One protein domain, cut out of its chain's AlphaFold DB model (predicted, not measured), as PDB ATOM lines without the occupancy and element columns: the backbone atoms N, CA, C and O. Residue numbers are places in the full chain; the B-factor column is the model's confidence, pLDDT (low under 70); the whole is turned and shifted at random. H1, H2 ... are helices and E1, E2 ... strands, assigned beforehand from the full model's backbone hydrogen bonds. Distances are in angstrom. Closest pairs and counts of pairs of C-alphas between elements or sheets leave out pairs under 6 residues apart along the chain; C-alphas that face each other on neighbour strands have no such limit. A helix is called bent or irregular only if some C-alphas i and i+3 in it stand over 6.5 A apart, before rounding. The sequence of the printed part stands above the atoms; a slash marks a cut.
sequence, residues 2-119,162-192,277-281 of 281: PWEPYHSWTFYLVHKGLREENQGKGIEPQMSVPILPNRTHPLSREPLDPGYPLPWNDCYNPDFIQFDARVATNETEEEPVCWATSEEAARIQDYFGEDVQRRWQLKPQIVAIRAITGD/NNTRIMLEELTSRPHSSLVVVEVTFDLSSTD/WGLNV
ATOM      1  N   PRO A   2     127.054 163.385  77.431       45.94
ATOM      2  CA  PRO A   2     127.529 164.505  78.252       45.94
ATOM      3  C   PRO A   2     127.386 164.299  79.777       45.94
ATOM      4  O   PRO A   2     126.830 165.160  80.448       45.94
ATOM      5  N   TRP A   3     127.875 163.186  80.339       54.31
ATOM      6  CA  TRP A   3     127.889 162.983  81.807       54.31
ATOM      7  C   TRP A   3     128.893 161.932  82.297       54.31
ATOM      8  O   TRP A   3     128.635 161.241  83.273       54.31
ATOM      9  N   GLU A   4     130.058 161.803  81.662       60.22
ATOM     10  CA  GLU A   4     131.174 161.160  82.371       60.22
ATOM     11  C   GLU A   4     131.623 162.138  83.467       60.22
ATOM     12  O   GLU A   4     132.080 163.235  83.123       60.22
ATOM     13  N   PRO A   5     131.436 161.831  84.767       75.88
ATOM     14  CA  PRO A   5     131.938 162.704  85.806       75.88
ATOM     15  C   PRO A   5     133.456 162.605  85.720       75.88
ATOM     16  O   PRO A   5     134.024 161.513  85.705       75.88
ATOM     17  N   TYR A   6     134.131 163.730  85.600       80.88
ATOM     18  CA  TYR A   6     135.575 163.789  85.746       80.88
ATOM     19  C   TYR A   6     135.847 164.485  87.067       80.88
ATOM     20  O   TYR A   6     135.257 165.533  87.328       80.88
ATOM     21  N   HIS A   7     136.735 163.919  87.874       81.44
ATOM     22  CA  HIS A   7     137.233 164.587  89.071       81.44
ATOM     23  C   HIS A   7     138.556 165.260  88.733       81.44
ATOM     24  O   HIS A   7     139.352 164.706  87.968       81.44
ATOM     25  N   SER A   8     138.767 166.460  89.263       83.38
ATOM     26  CA  SER A   8     140.050 167.147  89.133       83.38
ATOM     27  C   SER A   8     140.933 166.729  90.295       83.38
ATOM     28  O   SER A   8     140.490 166.736  91.439       83.38
ATOM     29  N   TRP A   9     142.163 166.349  89.984       83.69
ATOM     30  CA  TRP A   9     143.146 165.940  90.972       83.69
ATOM     31  C   TRP A   9     144.450 166.682  90.714       83.69
ATOM     32  O   TRP A   9     144.886 166.786  89.563       83.69
ATOM     33  N   THR A  10     145.077 167.163  91.782       83.81
ATOM     34  CA  THR A  10     146.450 167.673  91.738       83.81
ATOM     35  C   THR A  10     147.387 166.541  92.077       83.81
ATOM     36  O   THR A  10     147.276 165.954  93.157       83.81
ATOM     37  N   PHE A  11     148.305 166.243  91.162       84.88
ATOM     38  CA  PHE A  11     149.214 165.133  91.322       84.88
ATOM     39  C   PHE A  11     150.598 165.531  91.805       84.88
ATOM     40  O   PHE A  11     151.251 166.372  91.188       84.88
ATOM     41  N   TYR A  12     151.070 164.853  92.851       86.00
ATOM     42  CA  TYR A  12     152.426 164.988  93.378       86.00
ATOM     43  C   TYR A  12     153.276 163.822  92.895       86.00
ATOM     44  O   TYR A  12     152.950 162.660  93.138       86.00
ATOM     45  N   LEU A  13     154.362 164.131  92.190       86.44
ATOM     46  CA  LEU A  13     155.239 163.098  91.654       86.44
ATOM     47  C   LEU A  13     156.168 162.547  92.728       86.44
ATOM     48  O   LEU A  13     156.515 163.231  93.689       86.44
ATOM     49  N   VAL A  14     156.615 161.314  92.525       88.38
ATOM     50  CA  VAL A  14     157.629 160.672  93.361       88.38
ATOM     51  C   VAL A  14     158.760 160.190  92.472       88.38
ATOM     52  O   VAL A  14     158.528 159.706  91.365       88.38
ATOM     53  N   HIS A  15     159.989 160.310  92.956       87.81
ATOM     54  CA  HIS A  15     161.148 159.672  92.348       87.81
ATOM     55  C   HIS A  15     162.008 158.991  93.406       87.81
ATOM     56  O   HIS A  15     161.878 159.234  94.606       87.81
ATOM     57  N   LYS A  16     162.895 158.116  92.937       89.88
ATOM     58  CA  LYS A  16     163.862 157.426  93.783       89.88
ATOM     59  C   LYS A  16     165.145 158.250  93.920       89.88
ATOM     60  O   LYS A  16     165.611 158.814  92.931       89.88
ATOM     61  N   GLY A  17     165.720 158.253  95.119       89.75
ATOM     62  CA  GLY A  17     166.945 158.966  95.470       89.75
ATOM     63  C   GLY A  17     166.758 160.476  95.572       89.75
ATOM     64  O   GLY A  17     165.770 161.023  95.093       89.75
ATOM     65  N   LEU A  18     167.723 161.161  96.184       88.06
ATOM     66  CA  LEU A  18     167.783 162.619  96.119       88.06
ATOM     67  C   LEU A  18     168.041 163.063  94.680       88.06
ATOM     68  O   LEU A  18     168.803 162.439  93.941       88.06
ATOM     69  N   ARG A  19     167.407 164.165  94.294       84.31
ATOM     70  CA  ARG A  19     167.574 164.742  92.966       84.31
ATOM     71  C   ARG A  19     168.998 165.269  92.778       84.31
ATOM     72  O   ARG A  19     169.591 165.794  93.714       84.31
ATOM     73  N   GLU A  20     169.526 165.184  91.560       85.50
ATOM     74  CA  GLU A  20     170.792 165.832  91.214       85.50
ATOM     75  C   GLU A  20     170.666 167.363  91.206       85.50
ATOM     76  O   GLU A  20     169.629 167.928  90.843       85.50
ATOM     77  N   GLU A  21     171.746 168.044  91.587       86.62
ATOM     78  CA  GLU A  21     171.816 169.500  91.536       86.62
ATOM     79  C   GLU A  21     171.701 169.988  90.086       86.62
ATOM     80  O   GLU A  21     172.429 169.547  89.197       86.62
ATOM     81  N   ASN A  22     170.804 170.941  89.844       84.56
ATOM     82  CA  ASN A  22     170.685 171.620  88.564       84.56
ATOM     83  C   ASN A  22     170.860 173.125  88.767       84.56
ATOM     84  O   ASN A  22     169.891 173.881  88.894       84.56
ATOM     85  N   GLN A  23     172.123 173.556  88.742       82.88
ATOM     86  CA  GLN A  23     172.504 174.964  88.861       82.88
ATOM     87  C   GLN A  23     171.824 175.826  87.800       82.88
ATOM     88  O   GLN A  23     171.349 176.911  88.105       82.88
ATOM     89  N   GLY A  24     171.686 175.330  86.567       81.19
ATOM     90  CA  GLY A  24     171.042 176.070  85.480       81.19
ATOM     91  C   GLY A  24     169.590 176.458  85.772       81.19
ATOM     92  O   GLY A  24     169.134 177.485  85.263       81.19
ATOM     93  N   LYS A  25     168.894 175.672  86.601       80.06
ATOM     94  CA  LYS A  25     167.502 175.893  87.015       80.06
ATOM     95  C   LYS A  25     167.369 176.394  88.454       80.06
ATOM     96  O   LYS A  25     166.256 176.733  88.852       80.06
ATOM     97  N   GLY A  26     168.466 176.474  89.208       86.12
ATOM     98  CA  GLY A  26     168.451 176.804  90.633       86.12
ATOM     99  C   GLY A  26     167.757 175.738  91.471       86.12
ATOM    100  O   GLY A  26     167.044 176.089  92.402       86.12
ATOM    101  N   ILE A  27     167.901 174.468  91.086       86.56
ATOM    102  CA  ILE A  27     167.334 173.330  91.812       86.56
ATOM    103  C   ILE A  27     168.467 172.659  92.580       86.56
ATOM    104  O   ILE A  27     169.440 172.204  91.978       86.56
ATOM    105  N   GLU A  28     168.328 172.581  93.896       90.75
ATOM    106  CA  GLU A  28     169.273 171.899  94.777       90.75
ATOM    107  C   GLU A  28     168.694 170.540  95.213       90.75
ATOM    108  O   GLU A  28     167.478 170.429  95.384       90.75
ATOM    109  N   PRO A  29     169.523 169.507  95.463       89.88
ATOM    110  CA  PRO A  29     169.052 168.196  95.932       89.88
ATOM    111  C   PRO A  29     168.158 168.293  97.172       89.88
ATOM    112  O   PRO A  29     167.155 167.593  97.310       89.88
ATOM    113  N   GLN A  30     168.523 169.227  98.047       89.81
ATOM    114  CA  GLN A  30     167.886 169.512  99.322       89.81
ATOM    115  C   GLN A  30     166.535 170.238  99.228       89.81
ATOM    116  O   GLN A  30     165.944 170.520 100.260       89.81
ATOM    117  N   MET A  31     166.052 170.544  98.023       91.50
ATOM    118  CA  MET A  31     164.669 170.986  97.804       91.50
ATOM    119  C   MET A  31     163.707 169.788  97.725       91.50
ATOM    120  O   MET A  31     162.502 169.950  97.729       91.50
ATOM    121  N   SER A  32     164.189 168.545  97.682       92.12
ATOM    122  CA  SER A  32     163.290 167.379  97.655       92.12
ATOM    123  C   SER A  32     162.707 167.104  99.048       92.12
ATOM    124  O   SER A  32     163.362 167.346 100.058       92.12
ATOM    125  N   VAL A  33     161.489 166.570  99.146       93.00
ATOM    126  CA  VAL A  33     160.896 166.190 100.441       93.00
ATOM    127  C   VAL A  33     161.005 164.673 100.619       93.00
ATOM    128  O   VAL A  33     160.575 163.936  99.728       93.00
ATOM    129  N   PRO A  34     161.595 164.169 101.720       94.75
ATOM    130  CA  PRO A  34     161.668 162.730 101.959       94.75
ATOM    131  C   PRO A  34     160.271 162.128 102.125       94.75
ATOM    132  O   PRO A  34     159.385 162.746 102.703       94.75
ATOM    133  N   ILE A  35     160.087 160.896 101.658       93.50
ATOM    134  CA  ILE A  35     158.872 160.107 101.890       93.50
ATOM    135  C   ILE A  35     159.246 158.911 102.763       93.50
ATOM    136  O   ILE A  35     160.322 158.327 102.595       93.50
ATOM    137  N   LEU A  36     158.382 158.538 103.710       93.69
ATOM    138  CA  LEU A  36     158.637 157.380 104.565       93.69
ATOM    139  C   LEU A  36     158.987 156.127 103.730       93.69
ATOM    140  O   LEU A  36     158.340 155.863 102.714       93.69
ATOM    141  N   PRO A  37     160.011 155.349 104.141       93.56
ATOM    142  CA  PRO A  37     160.688 155.376 105.447       93.56
ATOM    143  C   PRO A  37     161.910 156.312 105.556       93.56
ATOM    144  O   PRO A  37     162.618 156.251 106.567       93.56
ATOM    145  N   ASN A  38     162.194 157.164 104.568       92.94
ATOM    146  CA  ASN A  38     163.355 158.056 104.613       92.94
ATOM    147  C   ASN A  38     163.213 159.072 105.742       92.94
ATOM    148  O   ASN A  38     162.274 159.846 105.734       92.94
ATOM    149  N   ARG A  39     164.143 159.093 106.706       89.56
ATOM    150  CA  ARG A  39     164.125 160.029 107.855       89.56
ATOM    151  C   ARG A  39     165.273 161.029 107.860       89.56
ATOM    152  O   ARG A  39     165.336 161.904 108.717       89.56
ATOM    153  N   THR A  40     166.208 160.874 106.935       85.06
ATOM    154  CA  THR A  40     167.401 161.707 106.833       85.06
ATOM    155  C   THR A  40     167.249 162.637 105.646       85.06
ATOM    156  O   THR A  40     167.182 162.176 104.511       85.06
ATOM    157  N   HIS A  41     167.225 163.940 105.906       87.38
ATOM    158  CA  HIS A  41     167.203 164.958 104.865       87.38
ATOM    159  C   HIS A  41     168.163 166.101 105.225       87.38
ATOM    160  O   HIS A  41     168.185 166.500 106.393       87.38
ATOM    161  N   PRO A  42     168.945 166.649 104.272       84.06
ATOM    162  CA  PRO A  42     169.932 167.696 104.556       84.06
ATOM    163  C   PRO A  42     169.358 168.956 105.218       84.06
ATOM    164  O   PRO A  42     170.029 169.552 106.054       84.06
ATOM    165  N   LEU A  43     168.115 169.336 104.896       85.25
ATOM    166  CA  LEU A  43     167.407 170.455 105.548       85.25
ATOM    167  C   LEU A  43     166.549 170.029 106.745       85.25
ATOM    168  O   LEU A  43     165.694 170.789 107.180       85.25
ATOM    169  N   SER A  44     166.717 168.801 107.245       89.06
ATOM    170  CA  SER A  44     165.904 168.255 108.342       89.06
ATOM    171  C   SER A  44     164.391 168.323 108.081       89.06
ATOM    172  O   SER A  44     163.610 168.503 109.011       89.06
ATOM    173  N   ARG A  45     163.980 168.162 106.814       91.69
ATOM    174  CA  ARG A  45     162.563 168.092 106.435       91.69
ATOM    175  C   ARG A  45     161.925 166.856 107.029       91.69
ATOM    176  O   ARG A  45     162.541 165.786 107.043       91.69
ATOM    177  N   GLU A  46     160.700 167.024 107.502       94.12
ATOM    178  CA  GLU A  46     159.938 165.908 108.023       94.12
ATOM    179  C   GLU A  46     159.477 165.025 106.855       94.12
ATOM    180  O   GLU A  46     159.051 165.549 105.824       94.12
ATOM    181  N   PRO A  47     159.584 163.695 106.979       94.44
ATOM    182  CA  PRO A  47     159.109 162.797 105.940       94.44
ATOM    183  C   PRO A  47     157.598 162.862 105.760       94.44
ATOM    184  O   PRO A  47     156.852 162.865 106.744       94.44
ATOM    185  N   LEU A  48     157.165 162.845 104.501       92.88
ATOM    186  CA  LEU A  48     155.762 162.694 104.137       92.88
ATOM    187  C   LEU A  48     155.309 161.262 104.430       92.88
ATOM    188  O   LEU A  48     156.022 160.302 104.096       92.88
ATOM    189  N   ASP A  49     154.128 161.121 105.029       91.81
ATOM    190  CA  ASP A  49     153.477 159.831 105.215       91.81
ATOM    191  C   ASP A  49     152.460 159.565 104.084       91.81
ATOM    192  O   ASP A  49     151.420 160.221 104.022       91.81
ATOM    193  N   PRO A  50     152.723 158.602 103.180       86.00
ATOM    194  CA  PRO A  50     151.756 158.177 102.160       86.00
ATOM    195  C   PRO A  50     150.492 157.503 102.713       86.00
ATOM    196  O   PRO A  50     149.585 157.180 101.941       86.00
ATOM    197  N   GLY A  51     150.462 157.155 104.002       86.19
ATOM    198  CA  GLY A  51     149.456 156.281 104.607       86.19
ATOM    199  C   GLY A  51     149.669 154.797 104.279       86.19
ATOM    200  O   GLY A  51     149.407 153.937 105.119       86.19
ATOM    201  N   TYR A  52     150.211 154.485 103.095       83.88
ATOM    202  CA  TYR A  52     150.603 153.138 102.680       83.88
ATOM    203  C   TYR A  52     152.054 153.096 102.202       83.88
ATOM    204  O   TYR A  52     152.480 153.967 101.446       83.88
ATOM    205  N   PRO A  53     152.828 152.067 102.585       84.69
ATOM    206  CA  PRO A  53     154.222 151.976 102.186       84.69
ATOM    207  C   PRO A  53     154.328 151.886 100.663       84.69
ATOM    208  O   PRO A  53     153.738 151.006 100.033       84.69
ATOM    209  N   LEU A  54     155.117 152.786 100.080       87.06
ATOM    210  CA  LEU A  54     155.446 152.704  98.666       87.06
ATOM    211  C   LEU A  54     156.239 151.412  98.392       87.06
ATOM    212  O   LEU A  54     157.058 151.010  99.225       87.06
ATOM    213  N   PRO A  55     156.074 150.779  97.215       87.31
ATOM    214  CA  PRO A  55     156.845 149.586  96.851       87.31
ATOM    215  C   PRO A  55     158.357 149.830  96.783       87.31
ATOM    216  O   PRO A  55     159.152 148.892  96.859       87.31
ATOM    217  N   TRP A  56     158.761 151.090  96.617       88.88
ATOM    218  CA  TRP A  56     160.150 151.489  96.465       88.88
ATOM    219  C   TRP A  56     160.662 152.177  97.728       88.88
ATOM    220  O   TRP A  56     160.059 153.117  98.242       88.88
ATOM    221  N   ASN A  57     161.831 151.740  98.192       89.44
ATOM    222  CA  ASN A  57     162.591 152.463  99.205       89.44
ATOM    223  C   ASN A  57     163.284 153.681  98.589       89.44
ATOM    224  O   ASN A  57     163.552 153.713  97.386       89.44
ATOM    225  N   ASP A  58     163.677 154.606  99.459       91.75
ATOM    226  CA  ASP A  58     164.424 155.805  99.103       91.75
ATOM    227  C   ASP A  58     163.649 156.771  98.186       91.75
ATOM    228  O   ASP A  58     164.170 157.237  97.176       91.75
ATOM    229  N   CYS A  59     162.378 157.030  98.503       91.88
ATOM    230  CA  CYS A  59     161.507 157.903  97.717       91.88
ATOM    231  C   CYS A  59     161.520 159.355  98.210       91.88
ATOM    232  O   CYS A  59     161.579 159.622  99.416       91.88
ATOM    233  N   TYR A  60     161.402 160.283  97.263       92.75
ATOM    234  CA  TYR A  60     161.283 161.716  97.517       92.75
ATOM    235  C   TYR A  60     160.228 162.336  96.603       92.75
ATOM    236  O   TYR A  60     160.051 161.917  95.453       92.75
ATOM    237  N   ASN A  61     159.545 163.357  97.113       91.31
ATOM    238  CA  ASN A  61     158.758 164.268  96.300       91.31
ATOM    239  C   ASN A  61     159.703 165.355  95.752       91.31
ATOM    240  O   ASN A  61     160.353 166.043  96.548       91.31
ATOM    241  N   PRO A  62     159.846 165.483  94.421       87.12
ATOM    242  CA  PRO A  62     160.662 166.527  93.842       87.12
ATOM    243  C   PRO A  62     159.912 167.846  93.934       87.12
ATOM    244  O   PRO A  62     158.733 167.939  93.587       87.12
ATOM    245  N   ASP A  63     160.639 168.886  94.297       75.12
ATOM    246  CA  ASP A  63     160.076 170.220  94.305       75.12
ATOM    247  C   ASP A  63     159.746 170.727  92.892       75.12
ATOM    248  O   ASP A  63     160.368 170.346  91.889       75.12
ATOM    249  N   PHE A  64     158.730 171.585  92.833       73.38
ATOM    250  CA  PHE A  64     158.161 172.214  91.642       73.38
ATOM    251  C   PHE A  64     157.514 171.298  90.600       73.38
ATOM    252  O   PHE A  64     157.210 171.765  89.499       73.38
ATOM    253  N   ILE A  65     157.298 170.015  90.896       79.56
ATOM    254  CA  ILE A  65     156.677 169.102  89.937       79.56
ATOM    255  C   ILE A  65     155.352 168.566  90.476       79.56
ATOM    256  O   ILE A  65     155.270 167.477  91.042       79.56
ATOM    257  N   GLN A  66     154.310 169.348  90.212       83.12
ATOM    258  CA  GLN A  66     152.914 168.948  90.338       83.12
ATOM    259  C   GLN A  66     152.204 169.120  88.994       83.12
ATOM    260  O   GLN A  66     152.595 169.970  88.185       83.12
ATOM    261  N   PHE A  67     151.172 168.322  88.735       82.06
ATOM    262  CA  PHE A  67     150.317 168.532  87.568       82.06
ATOM    263  C   PHE A  67     148.853 168.301  87.914       82.06
ATOM    264  O   PHE A  67     148.515 167.349  88.610       82.06
ATOM    265  N   ASP A  68     147.983 169.153  87.387       86.31
ATOM    266  CA  ASP A  68     146.544 168.987  87.535       86.31
ATOM    267  C   ASP A  68     146.007 168.183  86.358       86.31
ATOM    268  O   ASP A  68     146.294 168.481  85.192       86.31
ATOM    269  N   ALA A  69     145.206 167.166  86.651       85.44
ATOM    270  CA  ALA A  69     144.558 166.381  85.618       85.44
ATOM    271  C   ALA A  69     143.147 165.967  86.013       85.44
ATOM    272  O   ALA A  69     142.759 165.947  87.180       85.44
ATOM    273  N   ARG A  70     142.369 165.631  84.988       86.38
ATOM    274  CA  ARG A  70     141.049 165.040  85.141       86.38
ATOM    275  C   ARG A  70     141.153 163.532  85.092       86.38
ATOM    276  O   ARG A  70     141.666 162.978  84.124       86.38
ATOM    277  N   VAL A  71     140.590 162.883  86.093       82.75
ATOM    278  CA  VAL A  71     140.476 161.428  86.143       82.75
ATOM    279  C   VAL A  71     139.035 161.060  85.843       82.75
ATOM    280  O   VAL A  71     138.106 161.652  86.402       82.75
ATOM    281  N   ALA A  72     138.841 160.125  84.914       80.81
ATOM    282  CA  ALA A  72     137.515 159.594  84.632       80.81
ATOM    283  C   ALA A  72     136.978 158.900  85.888       80.81
ATOM    284  O   ALA A  72     137.667 158.057  86.460       80.81
ATOM    285  N   THR A  73     135.746 159.218  86.292       68.75
ATOM    286  CA  THR A  73     135.036 158.529  87.392       68.75
ATOM    287  C   THR A  73     134.517 157.186  86.906       68.75
ATOM    288  O   THR A  73     133.333 156.872  87.022       68.75
ATOM    289  N   ASN A  74     135.385 156.405  86.273       64.56
ATOM    290  CA  ASN A  74     135.086 155.004  86.085       64.56
ATOM    291  C   ASN A  74     134.841 154.443  87.492       64.56
ATOM    292  O   ASN A  74     135.525 154.846  88.433       64.56
ATOM    293  N   GLU A  75     133.858 153.559  87.644       52.31
ATOM    294  CA  GLU A  75     133.600 152.814  88.881       52.31
ATOM    295  C   GLU A  75     134.754 151.830  89.132       52.31
ATOM    296  O   GLU A  75     134.571 150.617  89.173       52.31
ATOM    297  N   THR A  76     135.989 152.319  89.213       53.91
ATOM    298  CA  THR A  76     137.063 151.552  89.812       53.91
ATOM    299  C   THR A  76     136.642 151.371  91.263       53.91
ATOM    300  O   THR A  76     136.688 152.316  92.042       53.91
ATOM    301  N   GLU A  77     136.171 150.167  91.594       54.16
ATOM    302  CA  GLU A  77     135.810 149.737  92.956       54.16
ATOM    303  C   GLU A  77     136.978 149.901  93.947       54.16
ATOM    304  O   GLU A  77     136.803 149.803  95.159       54.16
ATOM    305  N   GLU A  78     138.179 150.153  93.428       60.88
ATOM    306  CA  GLU A  78     139.387 150.426  94.182       60.88
ATOM    307  C   GLU A  78     139.432 151.901  94.592       60.88
ATOM    308  O   GLU A  78     139.702 152.794  93.783       60.88
ATOM    309  N   GLU A  79     139.179 152.155  95.876       61.84
ATOM    310  CA  GLU A  79     139.506 153.438  96.487       61.84
ATOM    311  C   GLU A  79     141.006 153.728  96.303       61.84
ATOM    312  O   GLU A  79     141.829 152.808  96.411       61.84
ATOM    313  N   PRO A  80     141.396 154.991  96.046       64.69
ATOM    314  CA  PRO A  80     142.800 155.347  95.917       64.69
ATOM    315  C   PRO A  80     143.556 154.899  97.166       64.69
ATOM    316  O   PRO A  80     143.250 155.341  98.268       64.69
ATOM    317  N   VAL A  81     144.543 154.022  97.000       64.06
ATOM    318  CA  VAL A  81     145.261 153.425  98.137       64.06
ATOM    319  C   VAL A  81     146.158 154.453  98.837       64.06
ATOM    320  O   VAL A  81     146.437 154.317 100.015       64.06
ATOM    321  N   CYS A  82     146.597 155.512  98.153       61.16
ATOM    322  CA  CYS A  82     147.570 156.471  98.681       61.16
ATOM    323  C   CYS A  82     146.979 157.880  98.710       61.16
ATOM    324  O   CYS A  82     146.680 158.440  97.654       61.16
ATOM    325  N   TRP A  83     146.800 158.441  99.908       65.00
ATOM    326  CA  TRP A  83     146.323 159.811 100.101       65.00
ATOM    327  C   TRP A  83     147.421 160.571 100.831       65.00
ATOM    328  O   TRP A  83     147.788 160.211 101.947       65.00
ATOM    329  N   ALA A  84     147.900 161.661 100.234       71.94
ATOM    330  CA  ALA A  84     148.428 162.730 101.066       71.94
ATOM    331  C   ALA A  84     147.234 163.259 101.869       71.94
ATOM    332  O   ALA A  84     146.230 163.675 101.284       71.94
ATOM    333  N   THR A  85     147.301 163.196 103.199       83.25
ATOM    334  CA  THR A  85     146.288 163.857 104.026       83.25
ATOM    335  C   THR A  85     146.279 165.356 103.706       83.25
ATOM    336  O   THR A  85     147.237 165.895 103.148       83.25
ATOM    337  N   SER A  86     145.216 166.072 104.070       82.19
ATOM    338  CA  SER A  86     145.210 167.534 103.921       82.19
ATOM    339  C   SER A  86     146.380 168.197 104.661       82.19
ATOM    340  O   SER A  86     146.869 169.234 104.225       82.19
ATOM    341  N   GLU A  87     146.849 167.583 105.751       87.88
ATOM    342  CA  GLU A  87     148.038 168.020 106.486       87.88
ATOM    343  C   GLU A  87     149.312 167.795 105.660       87.88
ATOM    344  O   GLU A  87     150.101 168.722 105.507       87.88
ATOM    345  N   GLU A  88     149.486 166.615 105.055       88.56
ATOM    346  CA  GLU A  88     150.608 166.333 104.145       88.56
ATOM    347  C   GLU A  88     150.649 167.300 102.962       88.56
ATOM    348  O   GLU A  88     151.698 167.852 102.636       88.56
ATOM    349  N   ALA A  89     149.495 167.551 102.344       85.25
ATOM    350  CA  ALA A  89     149.379 168.495 101.242       85.25
ATOM    351  C   ALA A  89     149.759 169.919 101.666       85.25
ATOM    352  O   ALA A  89     150.492 170.590 100.944       85.25
ATOM    353  N   ALA A  90     149.315 170.365 102.846       87.88
ATOM    354  CA  ALA A  90     149.714 171.660 103.390       87.88
ATOM    355  C   ALA A  90     151.233 171.732 103.618       87.88
ATOM    356  O   ALA A  90     151.857 172.707 103.211       87.88
ATOM    357  N   ARG A  91     151.853 170.670 104.158       90.50
ATOM    358  CA  ARG A  91     153.317 170.608 104.332       90.50
ATOM    359  C   ARG A  91     154.069 170.695 103.007       90.50
ATOM    360  O   ARG A  91     155.077 171.390 102.926       90.50
ATOM    361  N   ILE A  92     153.583 170.015 101.966       89.44
ATOM    362  CA  ILE A  92     154.172 170.115 100.624       89.44
ATOM    363  C   ILE A  92     154.100 171.562 100.117       89.44
ATOM    364  O   ILE A  92     155.090 172.063  99.590       89.44
ATOM    365  N   GLN A  93     152.970 172.248 100.307       88.06
ATOM    366  CA  GLN A  93     152.817 173.650  99.901       88.06
ATOM    367  C   GLN A  93     153.731 174.599 100.693       88.06
ATOM    368  O   GLN A  93     154.313 175.512 100.106       88.06
ATOM    369  N   ASP A  94     153.919 174.365 101.993       91.19
ATOM    370  CA  ASP A  94     154.851 175.142 102.816       91.19
ATOM    371  C   ASP A  94     156.296 174.982 102.311       91.19
ATOM    372  O   ASP A  94     156.985 175.975 102.061       91.19
ATOM    373  N   TYR A  95     156.736 173.739 102.072       92.38
ATOM    374  CA  TYR A  95     158.064 173.463 101.514       92.38
ATOM    375  C   TYR A  95     158.251 174.060 100.122       92.38
ATOM    376  O   TYR A  95     159.300 174.643  99.848       92.38
ATOM    377  N   PHE A  96     157.224 173.991  99.275       89.12
ATOM    378  CA  PHE A  96     157.230 174.638  97.969       89.12
ATOM    379  C   PHE A  96     157.452 176.151  98.102       89.12
ATOM    380  O   PHE A  96     158.275 176.723  97.393       89.12
ATOM    381  N   GLY A  97     156.770 176.819  99.039       89.19
ATOM    382  CA  GLY A  97     156.965 178.247  99.301       89.19
ATOM    383  C   GLY A  97     158.401 178.591  99.714       89.19
ATOM    384  O   GLY A  97     159.005 179.520  99.163       89.19
ATOM    385  N   GLU A  98     158.975 177.814 100.638       91.44
ATOM    386  CA  GLU A  98     160.374 177.959 101.064       91.44
ATOM    387  C   GLU A  98     161.351 177.779  99.896       91.44
ATOM    388  O   GLU A  98     162.309 178.547  99.739       91.44
ATOM    389  N   ASP A  99     161.108 176.782  99.047       91.50
ATOM    390  CA  ASP A  99     162.000 176.475  97.942       91.50
ATOM    391  C   ASP A  99     161.869 177.446  96.778       91.50
ATOM    392  O   ASP A  99     162.887 177.798  96.173       91.50
ATOM    393  N   VAL A 100     160.666 177.966  96.496       88.19
ATOM    394  CA  VAL A 100     160.486 179.105  95.585       88.19
ATOM    395  C   VAL A 100     161.431 180.220  96.028       88.19
ATOM    396  O   VAL A 100     162.237 180.705  95.228       88.19
ATOM    397  N   GLN A 101     161.384 180.601  97.307       88.38
ATOM    398  CA  GLN A 101     162.211 181.678  97.846       88.38
ATOM    399  C   GLN A 101     163.710 181.368  97.733       88.38
ATOM    400  O   GLN A 101     164.487 182.214  97.279       88.38
ATOM    401  N   ARG A 102     164.125 180.147  98.077       88.62
ATOM    402  CA  ARG A 102     165.511 179.682  97.925       88.62
ATOM    403  C   ARG A 102     165.971 179.758  96.468       88.62
ATOM    404  O   ARG A 102     167.033 180.309  96.180       88.62
ATOM    405  N   ARG A 103     165.148 179.299  95.527       87.06
ATOM    406  CA  ARG A 103     165.415 179.369  94.087       87.06
ATOM    407  C   ARG A 103     165.589 180.812  93.613       87.06
ATOM    408  O   ARG A 103     166.499 181.090  92.830       87.06
ATOM    409  N   TRP A 104     164.775 181.752  94.100       85.56
ATOM    410  CA  TRP A 104     164.944 183.182  93.805       85.56
ATOM    411  C   TRP A 104     166.300 183.724  94.263       85.56
ATOM    412  O   TRP A 104     166.916 184.499  93.530       85.56
ATOM    413  N   GLN A 105     166.802 183.282  95.416       87.06
ATOM    414  CA  GLN A 105     168.116 183.684  95.933       87.06
ATOM    415  C   GLN A 105     169.285 183.090  95.133       87.06
ATOM    416  O   GLN A 105     170.368 183.677  95.094       87.06
ATOM    417  N   LEU A 106     169.074 181.956  94.459       85.25
ATOM    418  CA  LEU A 106     170.076 181.341  93.588       85.25
ATOM    419  C   LEU A 106     170.166 182.028  92.218       85.25
ATOM    420  O   LEU A 106     171.248 182.060  91.634       85.25
ATOM    421  N   LYS A 107     169.085 182.649  91.711       80.56
ATOM    422  CA  LYS A 107     169.053 183.289  90.374       80.56
ATOM    423  C   LYS A 107     170.235 184.236  90.086       80.56
ATOM    424  O   LYS A 107     170.815 184.105  89.006       80.56
ATOM    425  N   PRO A 108     170.650 185.146  90.992       77.94
ATOM    426  CA  PRO A 108     171.808 186.007  90.753       77.94
ATOM    427  C   PRO A 108     173.110 185.223  90.542       77.94
ATOM    428  O   PRO A 108     173.920 185.590  89.691       77.94
ATOM    429  N   GLN A 109     173.299 184.122  91.275       73.50
ATOM    430  CA  GLN A 109     174.481 183.267  91.145       73.50
ATOM    431  C   GLN A 109     174.485 182.540  89.799       73.50
ATOM    432  O   GLN A 109     175.520 182.466  89.145       73.50
ATOM    433  N   ILE A 110     173.317 182.088  89.335       74.00
ATOM    434  CA  ILE A 110     173.162 181.424  88.032       74.00
ATOM    435  C   ILE A 110     173.557 182.368  86.894       74.00
ATOM    436  O   ILE A 110     174.301 181.975  85.995       74.00
ATOM    437  N   VAL A 111     173.090 183.622  86.937       75.06
ATOM    438  CA  VAL A 111     173.447 184.640  85.935       75.06
ATOM    439  C   VAL A 111     174.954 184.907  85.946       75.06
ATOM    440  O   VAL A 111     175.572 184.951  84.884       75.06
ATOM    441  N   ALA A 112     175.556 185.028  87.132       73.06
ATOM    442  CA  ALA A 112     176.994 185.241  87.267       73.06
ATOM    443  C   ALA A 112     177.817 184.058  86.725       73.06
ATOM    444  O   ALA A 112     178.777 184.275  85.990       73.06
ATOM    445  N   ILE A 113     177.427 182.816  87.030       72.56
ATOM    446  CA  ILE A 113     178.104 181.610  86.530       72.56
ATOM    447  C   ILE A 113     178.040 181.558  85.002       72.56
ATOM    448  O   ILE A 113     179.081 181.390  84.370       72.56
ATOM    449  N   ARG A 114     176.860 181.781  84.403       74.06
ATOM    450  CA  ARG A 114     176.694 181.798  82.937       74.06
ATOM    451  C   ARG A 114     177.574 182.851  82.262       74.06
ATOM    452  O   ARG A 114     178.160 182.580  81.219       74.06
ATOM    453  N   ALA A 115     177.702 184.030  82.870       73.50
ATOM    454  CA  ALA A 115     178.565 185.088  82.353       73.50
ATOM    455  C   ALA A 115     180.061 184.712  82.388       73.50
ATOM    456  O   ALA A 115     180.824 185.174  81.544       73.50
ATOM    457  N   ILE A 116     180.486 183.880  83.346       76.44
ATOM    458  CA  ILE A 116     181.887 183.460  83.510       76.44
ATOM    459  C   ILE A 116     182.229 182.265  82.618       76.44
ATOM    460  O   ILE A 116     183.310 182.229  82.035       76.44
ATOM    461  N   THR A 117     181.344 181.271  82.526       76.62
ATOM    462  CA  THR A 117     181.634 180.024  81.806       76.62
ATOM    463  C   THR A 117     181.621 180.190  80.292       76.62
ATOM    464  O   THR A 117     182.090 179.295  79.593       76.62
ATOM    465  N   GLY A 118     181.112 181.318  79.778       63.88
ATOM    466  CA  GLY A 118     180.994 181.554  78.338       63.88
ATOM    467  C   GLY A 118     180.149 180.484  77.649       63.88
ATOM    468  O   GLY A 118     180.287 180.272  76.445       63.88
ATOM    469  N   ASP A 119     179.308 179.783  78.416       55.22
ATOM    470  CA  ASP A 119     178.395 178.770  77.911       55.22
ATOM    471  C   ASP A 119     177.207 179.487  77.261       55.22
ATOM    472  O   ASP A 119     176.088 179.525  77.766       55.22
ATOM    473  N   ASN A 162     151.393 189.353  99.408       45.41
ATOM    474  CA  ASN A 162     150.395 189.562  98.363       45.41
ATOM    475  C   ASN A 162     150.809 188.893  97.041       45.41
ATOM    476  O   ASN A 162     149.970 188.323  96.352       45.41
ATOM    477  N   ASN A 163     152.106 188.891  96.711       46.72
ATOM    478  CA  ASN A 163     152.608 188.220  95.511       46.72
ATOM    479  C   ASN A 163     152.492 186.692  95.608       46.72
ATOM    480  O   ASN A 163     152.135 186.052  94.621       46.72
ATOM    481  N   THR A 164     152.749 186.101  96.781       44.06
ATOM    482  CA  THR A 164     152.573 184.654  96.984       44.06
ATOM    483  C   THR A 164     151.101 184.253  96.953       44.06
ATOM    484  O   THR A 164     150.753 183.242  96.345       44.06
ATOM    485  N   ARG A 165     150.214 185.076  97.525       42.62
ATOM    486  CA  ARG A 165     148.766 184.844  97.504       42.62
ATOM    487  C   ARG A 165     148.167 184.935  96.100       42.62
ATOM    488  O   ARG A 165     147.389 184.062  95.731       42.62
ATOM    489  N   ILE A 166     148.546 185.948  95.318       44.34
ATOM    490  CA  ILE A 166     148.070 186.119  93.934       44.34
ATOM    491  C   ILE A 166     148.506 184.928  93.071       44.34
ATOM    492  O   ILE A 166     147.700 184.385  92.321       44.34
ATOM    493  N   MET A 167     149.742 184.449  93.248       45.00
ATOM    494  CA  MET A 167     150.238 183.281  92.519       45.00
ATOM    495  C   MET A 167     149.491 181.986  92.898       45.00
ATOM    496  O   MET A 167     149.281 181.129  92.044       45.00
ATOM    497  N   LEU A 168     149.058 181.847  94.156       45.25
ATOM    498  CA  LEU A 168     148.309 180.683  94.643       45.25
ATOM    499  C   LEU A 168     146.832 180.692  94.196       45.25
ATOM    500  O   LEU A 168     146.271 179.644  93.880       45.25
ATOM    501  N   GLU A 169     146.199 181.864  94.127       41.88
ATOM    502  CA  GLU A 169     144.803 182.034  93.687       41.88
ATOM    503  C   GLU A 169     144.647 181.835  92.165       41.88
ATOM    504  O   GLU A 169     143.658 181.280  91.685       41.88
ATOM    505  N   GLU A 170     145.675 182.182  91.392       44.62
ATOM    506  CA  GLU A 170     145.712 181.966  89.943       44.62
ATOM    507  C   GLU A 170     145.903 180.483  89.564       44.62
ATOM    508  O   GLU A 170     145.404 180.023  88.535       44.62
ATOM    509  N   LEU A 171     146.545 179.689  90.428       45.09
ATOM    510  CA  LEU A 171     146.703 178.246  90.222       45.09
ATOM    511  C   LEU A 171     145.393 177.465  90.409       45.09
ATOM    512  O   LEU A 171     145.211 176.435  89.761       45.09
ATOM    513  N   THR A 172     144.456 177.959  91.223       44.84
ATOM    514  CA  THR A 172     143.228 177.223  91.585       44.84
ATOM    515  C   THR A 172     142.018 177.519  90.690       44.84
ATOM    516  O   THR A 172     141.022 176.805  90.754       44.84
ATOM    517  N   SER A 173     142.086 178.524  89.807       51.25
ATOM    518  CA  SER A 173     140.933 179.005  89.019       51.25
ATOM    519  C   SER A 173     140.828 178.444  87.590       51.25
ATOM    520  O   SER A 173     140.034 178.932  86.777       51.25
ATOM    521  N   ARG A 174     141.601 177.404  87.245       53.88
ATOM    522  CA  ARG A 174     141.621 176.858  85.877       53.88
ATOM    523  C   ARG A 174     140.256 176.286  85.490       53.88
ATOM    524  O   ARG A 174     139.717 175.454  86.219       53.88
ATOM    525  N   PRO A 175     139.711 176.633  84.309       58.41
ATOM    526  CA  PRO A 175     138.494 176.000  83.834       58.41
ATOM    527  C   PRO A 175     138.767 174.506  83.654       58.41
ATOM    528  O   PRO A 175     139.555 174.109  82.797       58.41
ATOM    529  N   HIS A 176     138.088 173.670  84.443       56.31
ATOM    530  CA  HIS A 176     138.284 172.215  84.474       56.31
ATOM    531  C   HIS A 176     138.209 171.546  83.083       56.31
ATOM    532  O   HIS A 176     138.700 170.439  82.898       56.31
ATOM    533  N   SER A 177     137.629 172.204  82.071       63.81
ATOM    534  CA  SER A 177     137.566 171.713  80.692       63.81
ATOM    535  C   SER A 177     138.920 171.636  79.973       63.81
ATOM    536  O   SER A 177     139.035 170.821  79.051       63.81
ATOM    537  N   SER A 178     139.925 172.420  80.377       72.44
ATOM    538  CA  SER A 178     141.250 172.464  79.733       72.44
ATOM    539  C   SER A 178     142.237 171.425  80.273       72.44
ATOM    540  O   SER A 178     143.244 171.145  79.624       72.44
ATOM    541  N   LEU A 179     141.946 170.822  81.430       77.56
ATOM    542  CA  LEU A 179     142.817 169.821  82.040       77.56
ATOM    543  C   LEU A 179     142.873 168.545  81.196       77.56
ATOM    544  O   LEU A 179     141.851 168.070  80.679       77.56
ATOM    545  N   VAL A 180     144.072 167.967  81.097       81.56
ATOM    546  CA  VAL A 180     144.299 166.686  80.420       81.56
ATOM    547  C   VAL A 180     143.511 165.602  81.146       81.56
ATOM    548  O   VAL A 180     143.496 165.550  82.372       81.56
ATOM    549  N   VAL A 181     142.833 164.752  80.377       83.31
ATOM    550  CA  VAL A 181     142.178 163.560  80.917       83.31
ATOM    551  C   VAL A 181     143.200 162.434  80.952       83.31
ATOM    552  O   VAL A 181     143.759 162.090  79.907       83.31
ATOM    553  N   VAL A 182     143.428 161.867  82.132       83.19
ATOM    554  CA  VAL A 182     144.377 160.772  82.352       83.19
ATOM    555  C   VAL A 182     143.659 159.533  82.873       83.19
ATOM    556  O   VAL A 182     142.656 159.616  83.583       83.19
ATOM    557  N   GLU A 183     144.183 158.373  82.494       82.44
ATOM    558  CA  GLU A 183     143.824 157.089  83.085       82.44
ATOM    559  C   GLU A 183     144.832 156.792  84.198       82.44
ATOM    560  O   GLU A 183     146.041 156.880  83.978       82.44
ATOM    561  N   VAL A 184     144.339 156.497  85.401       79.25
ATOM    562  CA  VAL A 184     145.165 156.282  86.595       79.25
ATOM    563  C   VAL A 184     145.004 154.837  87.048       79.25
ATOM    564  O   VAL A 184     143.904 154.295  87.020       79.25
ATOM    565  N   THR A 185     146.101 154.212  87.472       78.25
ATOM    566  CA  THR A 185     146.111 152.844  88.008       78.25
ATOM    567  C   THR A 185     146.776 152.832  89.374       78.25
ATOM    568  O   THR A 185     147.947 153.192  89.460       78.25
ATOM    569  N   PHE A 186     146.087 152.375  90.420       77.00
ATOM    570  CA  PHE A 186     146.635 152.351  91.784       77.00
ATOM    571  C   PHE A 186     147.605 151.185  92.046       77.00
ATOM    572  O   PHE A 186     148.328 151.197  93.042       77.00
ATOM    573  N   ASP A 187     147.680 150.212  91.134       81.12
ATOM    574  CA  ASP A 187     148.625 149.100  91.217       81.12
ATOM    575  C   ASP A 187     150.058 149.510  90.825       81.12
ATOM    576  O   ASP A 187     150.492 149.423  89.667       81.12
ATOM    577  N   LEU A 188     150.815 149.919  91.842       77.19
ATOM    578  CA  LEU A 188     152.233 150.251  91.731       77.19
ATOM    579  C   LEU A 188     153.137 149.013  91.580       77.19
ATOM    580  O   LEU A 188     154.290 149.163  91.181       77.19
ATOM    581  N   SER A 189     152.643 147.794  91.847       77.62
ATOM    582  CA  SER A 189     153.455 146.565  91.760       77.62
ATOM    583  C   SER A 189     153.852 146.215  90.325       77.62
ATOM    584  O   SER A 189     154.857 145.553  90.091       77.62
ATOM    585  N   SER A 190     153.089 146.718  89.356       77.81
ATOM    586  CA  SER A 190     153.321 146.509  87.929       77.81
ATOM    587  C   SER A 190     154.529 147.265  87.354       77.81
ATOM    588  O   SER A 190     154.825 147.112  86.168       77.81
ATOM    589  N   THR A 191     155.191 148.117  88.145       79.31
ATOM    590  CA  THR A 191     156.269 148.995  87.675       79.31
ATOM    591  C   THR A 191     157.574 148.686  88.411       79.31
ATOM    592  O   THR A 191     157.739 149.009  89.584       79.31
ATOM    593  N   ASP A 192     158.542 148.094  87.709       79.31
ATOM    594  CA  ASP A 192     159.827 147.705  88.310       79.31
ATOM    595  C   ASP A 192     160.759 148.905  88.575       79.31
ATOM    596  O   ASP A 192     161.613 148.860  89.463       79.31
ATOM    597  N   TRP A 277     150.772 160.648  92.678       48.00
ATOM    598  CA  TRP A 277     149.675 160.622  93.671       48.00
ATOM    599  C   TRP A 277     148.621 161.695  93.401       48.00
ATOM    600  O   TRP A 277     148.981 162.584  92.670       48.00
ATOM    601  N   GLY A 278     147.421 161.722  94.003       36.25
ATOM    602  CA  GLY A 278     146.438 162.805  93.778       36.25
ATOM    603  C   GLY A 278     145.818 163.389  95.058       36.25
ATOM    604  O   GLY A 278     145.460 162.633  95.956       36.25
ATOM    605  N   LEU A 279     145.621 164.714  95.113       33.06
ATOM    606  CA  LEU A 279     144.719 165.406  96.049       33.06
ATOM    607  C   LEU A 279     143.443 165.845  95.311       33.06
ATOM    608  O   LEU A 279     143.540 166.370  94.203       33.06
ATOM    609  N   ASN A 280     142.272 165.647  95.916       31.77
ATOM    610  CA  ASN A 280     140.999 166.150  95.391       31.77
ATOM    611  C   ASN A 280     140.844 167.627  95.803       31.77
ATOM    612  O   ASN A 280     140.977 167.929  96.992       31.77
ATOM    613  N   VAL A 281     140.609 168.521  94.838       36.34
ATOM    614  CA  VAL A 281     140.438 169.977  95.046       36.34
ATOM    615  C   VAL A 281     138.999 170.379  94.764       36.34
ATOM    616  O   VAL A 281     138.486 169.991  93.688       36.34
TER     617      VAL A 281
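Overview. This is residues 2 to 119, 162 to 192 and 277 to 281 of the 281 residues of an uncharacterized protein of Gymnopus androsaceus JB14 (UniProt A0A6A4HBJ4). A small antiparallel sheet, E3 - E1 - E4, lies toward one end; the long bent helix H1 begins beside it and runs to the other end, while the loop of residues 13 to 58 is tied to short E2. The 154 printed residues, under half in named elements, run E1 E2 E3 H1 H2 E4, mixed in class. The whole is only just compact, close to loose, radius of gyration of the C-alphas 17.8 A, spanning 57 by 36 by 30 A.

Along the chain. E1, residues 6 to 12, begins at C-alpha 6 (135.575, 163.789, 85.746). E2 is 59 to 61, E3 66 to 72. H1, 86 to 117, assigned as one helix by its hydrogen bonds, is bent: C-alphas 105 and 108 are 6.8 A apart. Its arms are H1a, 86 to 105, 29.1 A, and H1b, 108 to 117. H2 is 162 to 172; E4, 278 to 280, ends at C-alpha 280 (140.999, 166.150, 95.391).

Arrangement. E1 is antiparallel to E3 (N 9 and O 69, 2.9 A) and E4 (N 10 and O 279, 3.0 A). H1a only grazes the sheet, with residues 86 to 92. H1a and H1b stand at a steep tilt of 50 degrees. H2 is only just apart from H1a, 8.1 A at the closest C-alphas. Every O i to N i+4 pair is within hydrogen-bond range in H1a and H1b, 6 of 7 in H2.

Size, cuts and confidence. Cuts leave C-alphas 119 and 162 36.3 A apart, 192 and 277 17.3 A. Links E1 to E2 and E3 to H1 are long. The pLDDT is under 70 at residues 2 to 4, 73 to 83, 118 to 119, 162 to 177 and 277 to 281.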